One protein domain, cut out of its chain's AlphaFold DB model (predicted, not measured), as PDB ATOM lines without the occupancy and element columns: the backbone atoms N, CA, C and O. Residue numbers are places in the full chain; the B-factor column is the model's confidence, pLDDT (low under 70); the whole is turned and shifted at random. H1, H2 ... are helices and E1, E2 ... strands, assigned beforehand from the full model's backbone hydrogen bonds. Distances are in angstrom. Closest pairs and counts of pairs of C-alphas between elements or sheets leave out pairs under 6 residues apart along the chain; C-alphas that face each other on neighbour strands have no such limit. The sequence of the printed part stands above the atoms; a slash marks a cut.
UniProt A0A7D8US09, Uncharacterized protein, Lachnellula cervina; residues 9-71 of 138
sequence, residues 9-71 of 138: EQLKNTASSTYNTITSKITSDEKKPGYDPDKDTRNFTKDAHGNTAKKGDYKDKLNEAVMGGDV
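Overview. This is residues 9 to 71 of the 138 residues of an uncharacterized protein of Lachnellula cervina (UniProt A0A7D8US09). A long helix, H1, sticks out alone as one arm of an open V, and the other arm is a small head in which the two-strand hairpin E1 and E2 has the short helix H2 packed on it through residues 59 to 64. The long link of residues 30 to 43 joins H1 to the head at the bottom of the V, and its residues 30 to 36 stand free. The printed part has 63 residues, with two named helices and two named strands in the order H1, E1, E2, H2; the sheet has the order E1 - E2 and is antiparallel, and the class is mostly helix. The whole is extended, with a radius of gyration of the C-alphas of 16.7 A, and its outline is flat, spanning 50 by 38 by 13 A.

Arrangement. H1, residues 9 to 29, comes first, and its residues 9 to 28 stand free. E1, residues 44 to 46, and E2, residues 52 to 54, form a hairpin, antiparallel with 145 degrees between their directions. C-alphas 44 and 54 face each other at 4.3 A. N 45 and O 53 are within hydrogen-bond range at 2.8 A, as are N 53 and O 45 at 2.9 A. H2, residues 58 to 67, comes closest to E2 at the C-alphas of Ala 53 and Asp 60, 5.7 A apart. The closest C-alphas of E1 and H2 are those of Thr 45 and Asp 60, 6.9 A apart. H1 is apart from E2 and from H2. In H1 and H2 every O i to N i+4 pair is within hydrogen-bond range.

Along the chain. H1 begins with C-alpha 9 at (0.872, -35.224, 3.383) and ends with C-alpha 29 at (-27.976, -32.876, 12.298), 30.3 A from first to last C-alpha. E1 runs from Phe 44 to Lys 46, 6.7 A, and E2 from Thr 52 to Lys 54, 6.8 A. H2 runs from Tyr 58 to Met 67, 14.3 A, and ends with C-alpha 67 at (-36.754, -53.454, -5.981).

Size, cuts and confidence. The two C-alphas farthest apart are those of Glu 9 and His 49, 51.2 A. Without the stretches that stand free, the body has 36 residues and spans 31 by 23 by 14 A. The printed part has no cut. The link from H1 to E1 is long, with 14 residues, and the links from E1 to E2 and from E2 to H2 are tight. The mean pLDDT of the printed part is 72.9, and residues 22 to 35 and 67 to 71 are under 70.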
ATOM      1  N   GLU A   9       1.660 -36.466   3.373       75.06
ATOM      2  CA  GLU A   9       0.872 -35.224   3.383       75.06
ATOM      3  C   GLU A   9      -0.485 -35.420   2.716       75.06
ATOM      4  O   GLU A   9      -1.494 -34.956   3.241       75.06
ATOM      5  N   GLN A  10      -0.529 -36.159   1.604       77.88
ATOM      6  CA  GLN A  10      -1.787 -36.499   0.942       77.88
ATOM      7  C   GLN A  10      -2.700 -37.288   1.886       77.88
ATOM      8  O   GLN A  10      -3.841 -36.892   2.091       77.88
ATOM      9  N   LEU A  11      -2.179 -38.326   2.551       77.44
ATOM     10  CA  LEU A  11      -2.949 -39.110   3.522       77.44
ATOM     11  C   LEU A  11      -3.472 -38.261   4.689       77.44
ATOM     12  O   LEU A  11      -4.635 -38.397   5.063       77.44
ATOM     13  N   LYS A  12      -2.652 -37.362   5.247       80.12
ATOM     14  CA  LYS A  12      -3.077 -36.456   6.330       80.12
ATOM     15  C   LYS A  12      -4.152 -35.476   5.874       80.12
ATOM     16  O   LYS A  12      -5.121 -35.268   6.603       80.12
ATOM     17  N   ASN A  13      -4.006 -34.897   4.684       80.44
ATOM     18  CA  ASN A  13      -4.977 -33.960   4.124       80.44
ATOM     19  C   ASN A  13      -6.297 -34.660   3.799       80.44
ATOM     20  O   ASN A  13      -7.357 -34.146   4.152       80.44
ATOM     21  N   THR A  14      -6.243 -35.857   3.212       79.69
ATOM     22  CA  THR A  14      -7.426 -36.683   2.957       79.69
ATOM     23  C   THR A  14      -8.105 -37.071   4.263       79.69
ATOM     24  O   THR A  14      -9.290 -36.798   4.410       79.69
ATOM     25  N   ALA A  15      -7.371 -37.614   5.239       73.81
ATOM     26  CA  ALA A  15      -7.934 -38.015   6.528       73.81
ATOM     27  C   ALA A  15      -8.554 -36.830   7.289       73.81
ATOM     28  O   ALA A  15      -9.646 -36.950   7.846       73.81
ATOM     29  N   SER A  16      -7.895 -35.667   7.275       76.81
ATOM     30  CA  SER A  16      -8.404 -34.447   7.919       76.81
ATOM     31  C   SER A  16      -9.640 -33.908   7.201       76.81
ATOM     32  O   SER A  16     -10.608 -33.501   7.841       76.81
ATOM     33  N   SER A  17      -9.646 -33.942   5.866       76.12
ATOM     34  CA  SER A  17     -10.790 -33.533   5.052       76.12
ATOM     35  C   SER A  17     -11.994 -34.454   5.267       76.12
ATOM     36  O   SER A  17     -13.105 -33.966   5.484       76.12
ATOM     37  N   THR A  18     -11.791 -35.775   5.300       74.50
ATOM     38  CA  THR A  18     -12.869 -36.736   5.563       74.50
ATOM     39  C   THR A  18     -13.389 -36.613   6.988       74.50
ATOM     40  O   THR A  18     -14.602 -36.598   7.182       74.50
ATOM     41  N   TYR A  19     -12.504 -36.450   7.975       72.12
ATOM     42  CA  TYR A  19     -12.913 -36.284   9.367       72.12
ATOM     43  C   TYR A  19     -13.754 -35.023   9.550       72.12
ATOM     44  O   TYR A  19     -14.857 -35.114  10.085       72.12
ATOM     45  N   ASN A  20     -13.295 -33.880   9.023       71.50
ATOM     46  CA  ASN A  20     -14.047 -32.625   9.058       71.50
ATOM     47  C   ASN A  20     -15.376 -32.741   8.310       71.50
ATOM     48  O   ASN A  20     -16.388 -32.249   8.794       71.50
ATOM     49  N   THR A  21     -15.423 -33.432   7.169       72.25
ATOM     50  CA  THR A  21     -16.673 -33.640   6.418       72.25
ATOM     51  C   THR A  21     -17.681 -34.466   7.220       72.25
ATOM     52  O   THR A  21     -18.865 -34.134   7.254       72.25
ATOM     53  N   ILE A  22     -17.226 -35.524   7.895       69.62
ATOM     54  CA  ILE A  22     -18.081 -36.396   8.710       69.62
ATOM     55  C   ILE A  22     -18.555 -35.664   9.968       69.62
ATOM     56  O   ILE A  22     -19.753 -35.640  10.237       69.62
ATOM     57  N   THR A  23     -17.656 -34.998  10.697       67.62
ATOM     58  CA  THR A  23     -18.042 -34.208  11.881       67.62
ATOM     59  C   THR A  23     -18.957 -33.047  11.518       67.62
ATOM     60  O   THR A  23     -19.909 -32.796  12.247       67.62
ATOM     61  N   SER A  24     -18.756 -32.383  10.376       60.94
ATOM     62  CA  SER A  24     -19.663 -31.327   9.899       60.94
ATOM     63  C   SER A  24     -21.063 -31.860   9.602       60.94
ATOM     64  O   SER A  24     -22.042 -31.205   9.942       60.94
ATOM     65  N   LYS A  25     -21.180 -33.050   8.996       61.75
ATOM     66  CA  LYS A  25     -22.477 -33.688   8.728       61.75
ATOM     67  C   LYS A  25     -23.185 -34.091  10.026       61.75
ATOM     68  O   LYS A  25     -24.334 -33.721  10.215       61.75
ATOM     69  N   ILE A  26     -22.477 -34.740  10.952       61.16
ATOM     70  CA  ILE A  26     -23.044 -35.187  12.237       61.16
ATOM     71  C   ILE A  26     -23.457 -33.993  13.112       61.16
ATOM     72  O   ILE A  26     -24.577 -33.935  13.610       61.16
ATOM     73  N   THR A  27     -22.591 -32.986  13.249       53.81
ATOM     74  CA  THR A  27     -22.883 -31.809  14.091       53.81
ATOM     75  C   THR A  27     -23.933 -30.871  13.492       53.81
ATOM     76  O   THR A  27     -24.504 -30.059  14.222       53.81
ATOM     77  N   SER A  28     -24.204 -30.963  12.186       55.22
ATOM     78  CA  SER A  28     -25.290 -30.213  11.541       55.22
ATOM     79  C   SER A  28     -26.663 -30.839  11.803       55.22
ATOM     80  O   SER A  28     -27.637 -30.096  11.936       55.22
ATOM     81  N   ASP A  29     -26.738 -32.166  11.945       53.62
ATOM     82  CA  ASP A  29     -27.976 -32.876  12.298       53.62
ATOM     83  C   ASP A  29     -28.273 -32.832  13.814       53.62
ATOM     84  O   ASP A  29     -29.432 -32.733  14.211       53.62
ATOM     85  N   GLU A  30     -27.251 -32.778  14.679       53.25
ATOM     86  CA  GLU A  30     -27.424 -32.698  16.147       53.25
ATOM     87  C   GLU A  30     -27.826 -31.310  16.688       53.25
ATOM     88  O   GLU A  30     -28.204 -31.179  17.853       53.25
ATOM     89  N   LYS A  31     -27.773 -30.241  15.881       52.50
ATOM     90  CA  LYS A  31     -27.979 -28.853  16.353       52.50
ATOM     91  C   LYS A  31     -29.388 -28.290  16.164       52.50
ATOM     92  O   LYS A  31     -29.561 -27.070  16.125       52.50
ATOM     93  N   LYS A  32     -30.420 -29.131  16.092       57.22
ATOM     94  CA  LYS A  32     -31.804 -28.656  16.240       57.22
ATOM     95  C   LYS A  32     -32.350 -29.081  17.603       57.22
ATOM     96  O   LYS A  32     -32.621 -30.266  17.786       57.22
ATOM     97  N   PRO A  33     -32.530 -28.152  18.563       54.16
ATOM     98  CA  PRO A  33     -33.186 -28.490  19.821       54.16
ATOM     99  C   PRO A  33     -34.591 -29.024  19.508       54.16
ATOM    100  O   PRO A  33     -35.405 -28.321  18.911       54.16
ATOM    101  N   GLY A  34     -34.842 -30.289  19.857       67.31
ATOM    102  CA  GLY A  34     -36.100 -30.986  19.572       67.31
ATOM    103  C   GLY A  34     -36.136 -31.815  18.281       67.31
ATOM    104  O   GLY A  34     -37.225 -32.226  17.884       67.31
ATOM    105  N   TYR A  35     -34.998 -32.070  17.619       69.00
ATOM    106  CA  TYR A  35     -34.951 -33.049  16.527       69.00
ATOM    107  C   TYR A  35     -35.136 -34.466  17.072       69.00
ATOM    108  O   TYR A  35     -34.315 -34.968  17.837       69.00
ATOM    109  N   ASP A  36     -36.238 -35.088  16.672       73.06
ATOM    110  CA  ASP A  36     -36.550 -36.481  16.951       73.06
ATOM    111  C   ASP A  36     -36.364 -37.272  15.644       73.06
ATOM    112  O   ASP A  36     -37.160 -37.093  14.710       73.06
ATOM    113  N   PRO A  37     -35.314 -38.107  15.532       70.19
ATOM    114  CA  PRO A  37     -35.023 -38.853  14.312       70.19
ATOM    115  C   PRO A  37     -36.140 -39.832  13.933       70.19
ATOM    116  O   PRO A  37     -36.254 -40.174  12.757       70.19
ATOM    117  N   ASP A  38     -36.994 -40.235  14.879       74.00
ATOM    118  CA  ASP A  38     -38.131 -41.121  14.619       74.00
ATOM    119  C   ASP A  38     -39.379 -40.358  14.130       74.00
ATOM    120  O   ASP A  38     -40.348 -40.970  13.678       74.00
ATOM    121  N   LYS A  39     -39.354 -39.017  14.147       77.00
ATOM    122  CA  LYS A  39     -40.398 -38.152  13.565       77.00
ATOM    123  C   LYS A  39     -40.021 -37.566  12.208       77.00
ATOM    124  O   LYS A  39     -40.878 -36.992  11.534       77.00
ATOM    125  N   ASP A  40     -38.763 -37.690  11.794       77.88
ATOM    126  CA  ASP A  40     -38.314 -37.195  10.498       77.88
ATOM    127  C   ASP A  40     -38.673 -38.189   9.389       77.88
ATOM    128  O   ASP A  40     -38.081 -39.258   9.257       77.88
ATOM    129  N   THR A  41     -39.620 -37.806   8.533       77.94
ATOM    130  CA  THR A  41     -40.059 -38.613   7.388       77.94
ATOM    131  C   THR A  41     -38.940 -38.904   6.390       77.94
ATOM    132  O   THR A  41     -39.053 -39.852   5.616       77.94
ATOM    133  N   ARG A  42     -37.835 -38.146   6.413       80.19
ATOM    134  CA  ARG A  42     -36.651 -38.402   5.581       80.19
ATOM    135  C   ARG A  42     -35.887 -39.641   6.012       80.19
ATOM    136  O   ARG A  42     -35.211 -40.222   5.163       80.19
ATOM    137  N   ASN A  43     -36.015 -40.048   7.274       83.19
ATOM    138  CA  ASN A  43     -35.395 -41.250   7.823       83.19
ATOM    139  C   ASN A  43     -36.204 -42.511   7.526       83.19
ATOM    140  O   ASN A  43     -35.782 -43.591   7.918       83.19
ATOM    141  N   PHE A  44     -37.336 -42.402   6.826       85.12
ATOM    142  CA  PHE A  44     -38.167 -43.541   6.465       85.12
ATOM    143  C   PHE A  44     -38.298 -43.671   4.945       85.12
ATOM    144  O   PHE A  44     -38.383 -42.684   4.211       85.12
ATOM    145  N   THR A  45     -38.304 -44.905   4.463       82.38
ATOM    146  CA  THR A  45     -38.694 -45.295   3.106       82.38
ATOM    147  C   THR A  45     -40.093 -45.881   3.140       82.38
ATOM    148  O   THR A  45     -40.545 -46.396   4.164       82.38
ATOM    149  N   LYS A  46     -40.807 -45.768   2.021       84.69
ATOM    150  CA  LYS A  46     -42.088 -46.443   1.823       84.69
ATOM    151  C   LYS A  46     -41.900 -47.542   0.796       84.69
ATOM    152  O   LYS A  46     -41.299 -47.298  -0.247       84.69
ATOM    153  N   ASP A  47     -42.404 -48.726   1.109       79.12
ATOM    154  CA  ASP A  47     -42.471 -49.810   0.140       79.12
ATOM    155  C   ASP A  47     -43.628 -49.604  -0.852       79.12
ATOM    156  O   ASP A  47     -44.462 -48.705  -0.698       79.12
ATOM    157  N   ALA A  48     -43.680 -50.451  -1.882       78.62
ATOM    158  CA  ALA A  48     -44.735 -50.432  -2.898       78.62
ATOM    159  C   ALA A  48     -46.150 -50.638  -2.319       78.62
ATOM    160  O   ALA A  48     -47.139 -50.287  -2.958       78.62
ATOM    161  N   HIS A  49     -46.251 -51.181  -1.103       81.81
ATOM    162  CA  HIS A  49     -47.502 -51.426  -0.392       81.81
ATOM    163  C   HIS A  49     -47.856 -50.301   0.595       81.81
ATOM    164  O   HIS A  49     -48.878 -50.373   1.273       81.81
ATOM    165  N   GLY A  50     -47.042 -49.243   0.666       81.81
ATOM    166  CA  GLY A  50     -47.263 -48.083   1.522       81.81
ATOM    167  C   GLY A  50     -46.800 -48.253   2.971       81.81
ATOM    168  O   GLY A  50     -47.004 -47.332   3.766       81.81
ATOM    169  N   ASN A  51     -46.151 -49.365   3.330       82.94
ATOM    170  CA  ASN A  51     -45.581 -49.524   4.663       82.94
ATOM    171  C   ASN A  51     -44.305 -48.700   4.786       82.94
ATOM    172  O   ASN A  51     -43.459 -48.688   3.891       82.94
ATOM    173  N   THR A  52     -44.129 -48.065   5.940       84.81
ATOM    174  CA  THR A  52     -42.891 -47.369   6.271       84.81
ATOM    175  C   THR A  52     -41.850 -48.343   6.828       84.81
ATOM    176  O   THR A  52     -42.163 -49.278   7.572       84.81
ATOM    177  N   ALA A  53     -40.596 -48.134   6.449       83.31
ATOM    178  CA  ALA A  53     -39.419 -48.770   7.027       83.31
ATOM    179  C   ALA A  53     -38.398 -47.678   7.344       83.31
ATOM    180  O   ALA A  53     -38.326 -46.680   6.630       83.31
ATOM    181  N   LYS A  54     -37.640 -47.818   8.431       86.56
ATOM    182  CA  LYS A  54     -36.565 -46.874   8.745       86.56
ATOM    183  C   LYS A  54     -35.392 -47.136   7.803       86.56
ATOM    184  O   LYS A  54     -35.010 -48.285   7.587       86.56
ATOM    185  N   LYS A  55     -34.840 -46.073   7.225       82.56
ATOM    186  CA  LYS A  55     -33.724 -46.140   6.286       82.56
ATOM    187  C   LYS A  55     -32.518 -46.795   6.937       82.56
ATOM    188  O   LYS A  55     -32.106 -46.389   8.021       82.56
ATOM    189  N   GLY A  56     -31.951 -47.788   6.263       79.94
ATOM    190  CA  GLY A  56     -30.814 -48.563   6.754       79.94
ATOM    191  C   GLY A  56     -31.164 -49.722   7.694       79.94
ATOM    192  O   GLY A  56     -30.268 -50.518   8.000       79.94
ATOM    193  N   ASP A  57     -32.428 -49.882   8.104       83.81
ATOM    194  CA  ASP A  57     -32.867 -51.083   8.822       83.81
ATOM    195  C   ASP A  57     -32.920 -52.294   7.883       83.81
ATOM    196  O   ASP A  57     -32.987 -52.182   6.659       83.81
ATOM    197  N   TYR A  58     -32.926 -53.493   8.466       83.06
ATOM    198  CA  TYR A  58     -32.956 -54.747   7.710       83.06
ATOM    199  C   TYR A  58     -34.129 -54.821   6.715       83.06
ATOM    200  O   TYR A  58     -33.953 -55.279   5.590       83.06
ATOM    201  N   LYS A  59     -35.305 -54.300   7.092       84.56
ATOM    202  CA  LYS A  59     -36.480 -54.236   6.209       84.56
ATOM    203  C   LYS A  59     -36.253 -53.326   4.994       84.56
ATOM    204  O   LYS A  59     -36.656 -53.687   3.895       84.56
ATOM    205  N   ASP A  60     -35.601 -52.180   5.183       83.25
ATOM    206  CA  ASP A  60     -35.258 -51.254   4.097       83.25
ATOM    207  C   ASP A  60     -34.252 -51.893   3.130       83.25
ATOM    208  O   ASP A  60     -34.482 -51.906   1.926       83.25
ATOM    209  N   LYS A  61     -33.220 -52.558   3.665       84.12
ATOM    210  CA  LYS A  61     -32.223 -53.293   2.866       84.12
ATOM    211  C   LYS A  61     -32.831 -54.430   2.048       84.12
ATOM    212  O   LYS A  61     -32.449 -54.637   0.901       84.12
ATOM    213  N   LEU A  62     -33.773 -55.178   2.627       82.00
ATOM    214  CA  LEU A  62     -34.492 -56.222   1.895       82.00
ATOM    215  C   LEU A  62     -35.373 -55.631   0.793       82.00
ATOM    216  O   LEU A  62     -35.396 -56.161  -0.313       82.00
ATOM    217  N   ASN A  63     -36.062 -54.524   1.067       80.56
ATOM    218  CA  ASN A  63     -36.879 -53.848   0.063       80.56
ATOM    219  C   ASN A  63     -36.025 -53.296  -1.089       80.56
ATOM    220  O   ASN A  63     -36.402 -53.449  -2.248       80.56
ATOM    221  N   GLU A  64     -34.862 -52.710  -0.794       79.44
ATOM    222  CA  GLU A  64     -33.895 -52.250  -1.797       79.44
ATOM    223  C   GLU A  64     -33.362 -53.413  -2.650       79.44
ATOM    224  O   GLU A  64     -33.310 -53.315  -3.878       79.44
ATOM    225  N   ALA A  65     -33.047 -54.551  -2.021       76.25
ATOM    226  CA  ALA A  65     -32.597 -55.755  -2.719       76.25
ATOM    227  C   ALA A  65     -33.674 -56.352  -3.644       76.25
ATOM    228  O   ALA A  65     -33.346 -56.899  -4.694       76.25
ATOM    229  N   VAL A  66     -34.953 -56.243  -3.276       72.56
ATOM    230  CA  VAL A  66     -36.079 -56.747  -4.080       72.56
ATOM    231  C   VAL A  66     -36.452 -55.785  -5.212       72.56
ATOM    232  O   VAL A  66     -36.833 -56.237  -6.289       72.56
ATOM    233  N   MET A  67     -36.344 -54.468  -4.998       65.50
ATOM    234  CA  MET A  67     -36.754 -53.454  -5.981       65.50
ATOM    235  C   MET A  67     -35.670 -53.065  -6.998       65.50
ATOM    236  O   MET A  67     -35.950 -52.270  -7.893       65.50
ATOM    237  N   GLY A  68     -34.474 -53.652  -6.922       59.28
ATOM    238  CA  GLY A  68     -33.453 -53.508  -7.961       59.28
ATOM    239  C   GLY A  68     -32.479 -52.361  -7.720       59.28
ATOM    240  O   GLY A  68     -32.322 -51.485  -8.567       59.28
ATOM    241  N   GLY A  69     -31.772 -52.382  -6.589       48.03
ATOM    242  CA  GLY A  69     -30.452 -51.758  -6.554       48.03
ATOM    243  C   GLY A  69     -29.557 -52.463  -7.574       48.03
ATOM    244  O   GLY A  69     -29.426 -53.684  -7.504       48.03
ATOM    245  N   ASP A  70     -28.999 -51.717  -8.533       49.00
ATOM    246  CA  ASP A  70     -28.082 -52.221  -9.560       49.00
ATOM    247  C   ASP A  70     -27.008 -53.109  -8.924       49.00
ATOM    248  O   ASP A  70     -26.020 -52.643  -8.346       49.00
ATOM    249  N   VAL A  71     -27.203 -54.422  -9.037       46.31
ATOM    250  CA  VAL A  71     -26.211 -55.408  -8.642       46.31
ATOM    251  C   VAL A  71     -25.179 -55.444  -9.765       46.31
ATOM    252  O   VAL A  71     -25.184 -56.318 -10.627       46.31
TER     253      VAL A  71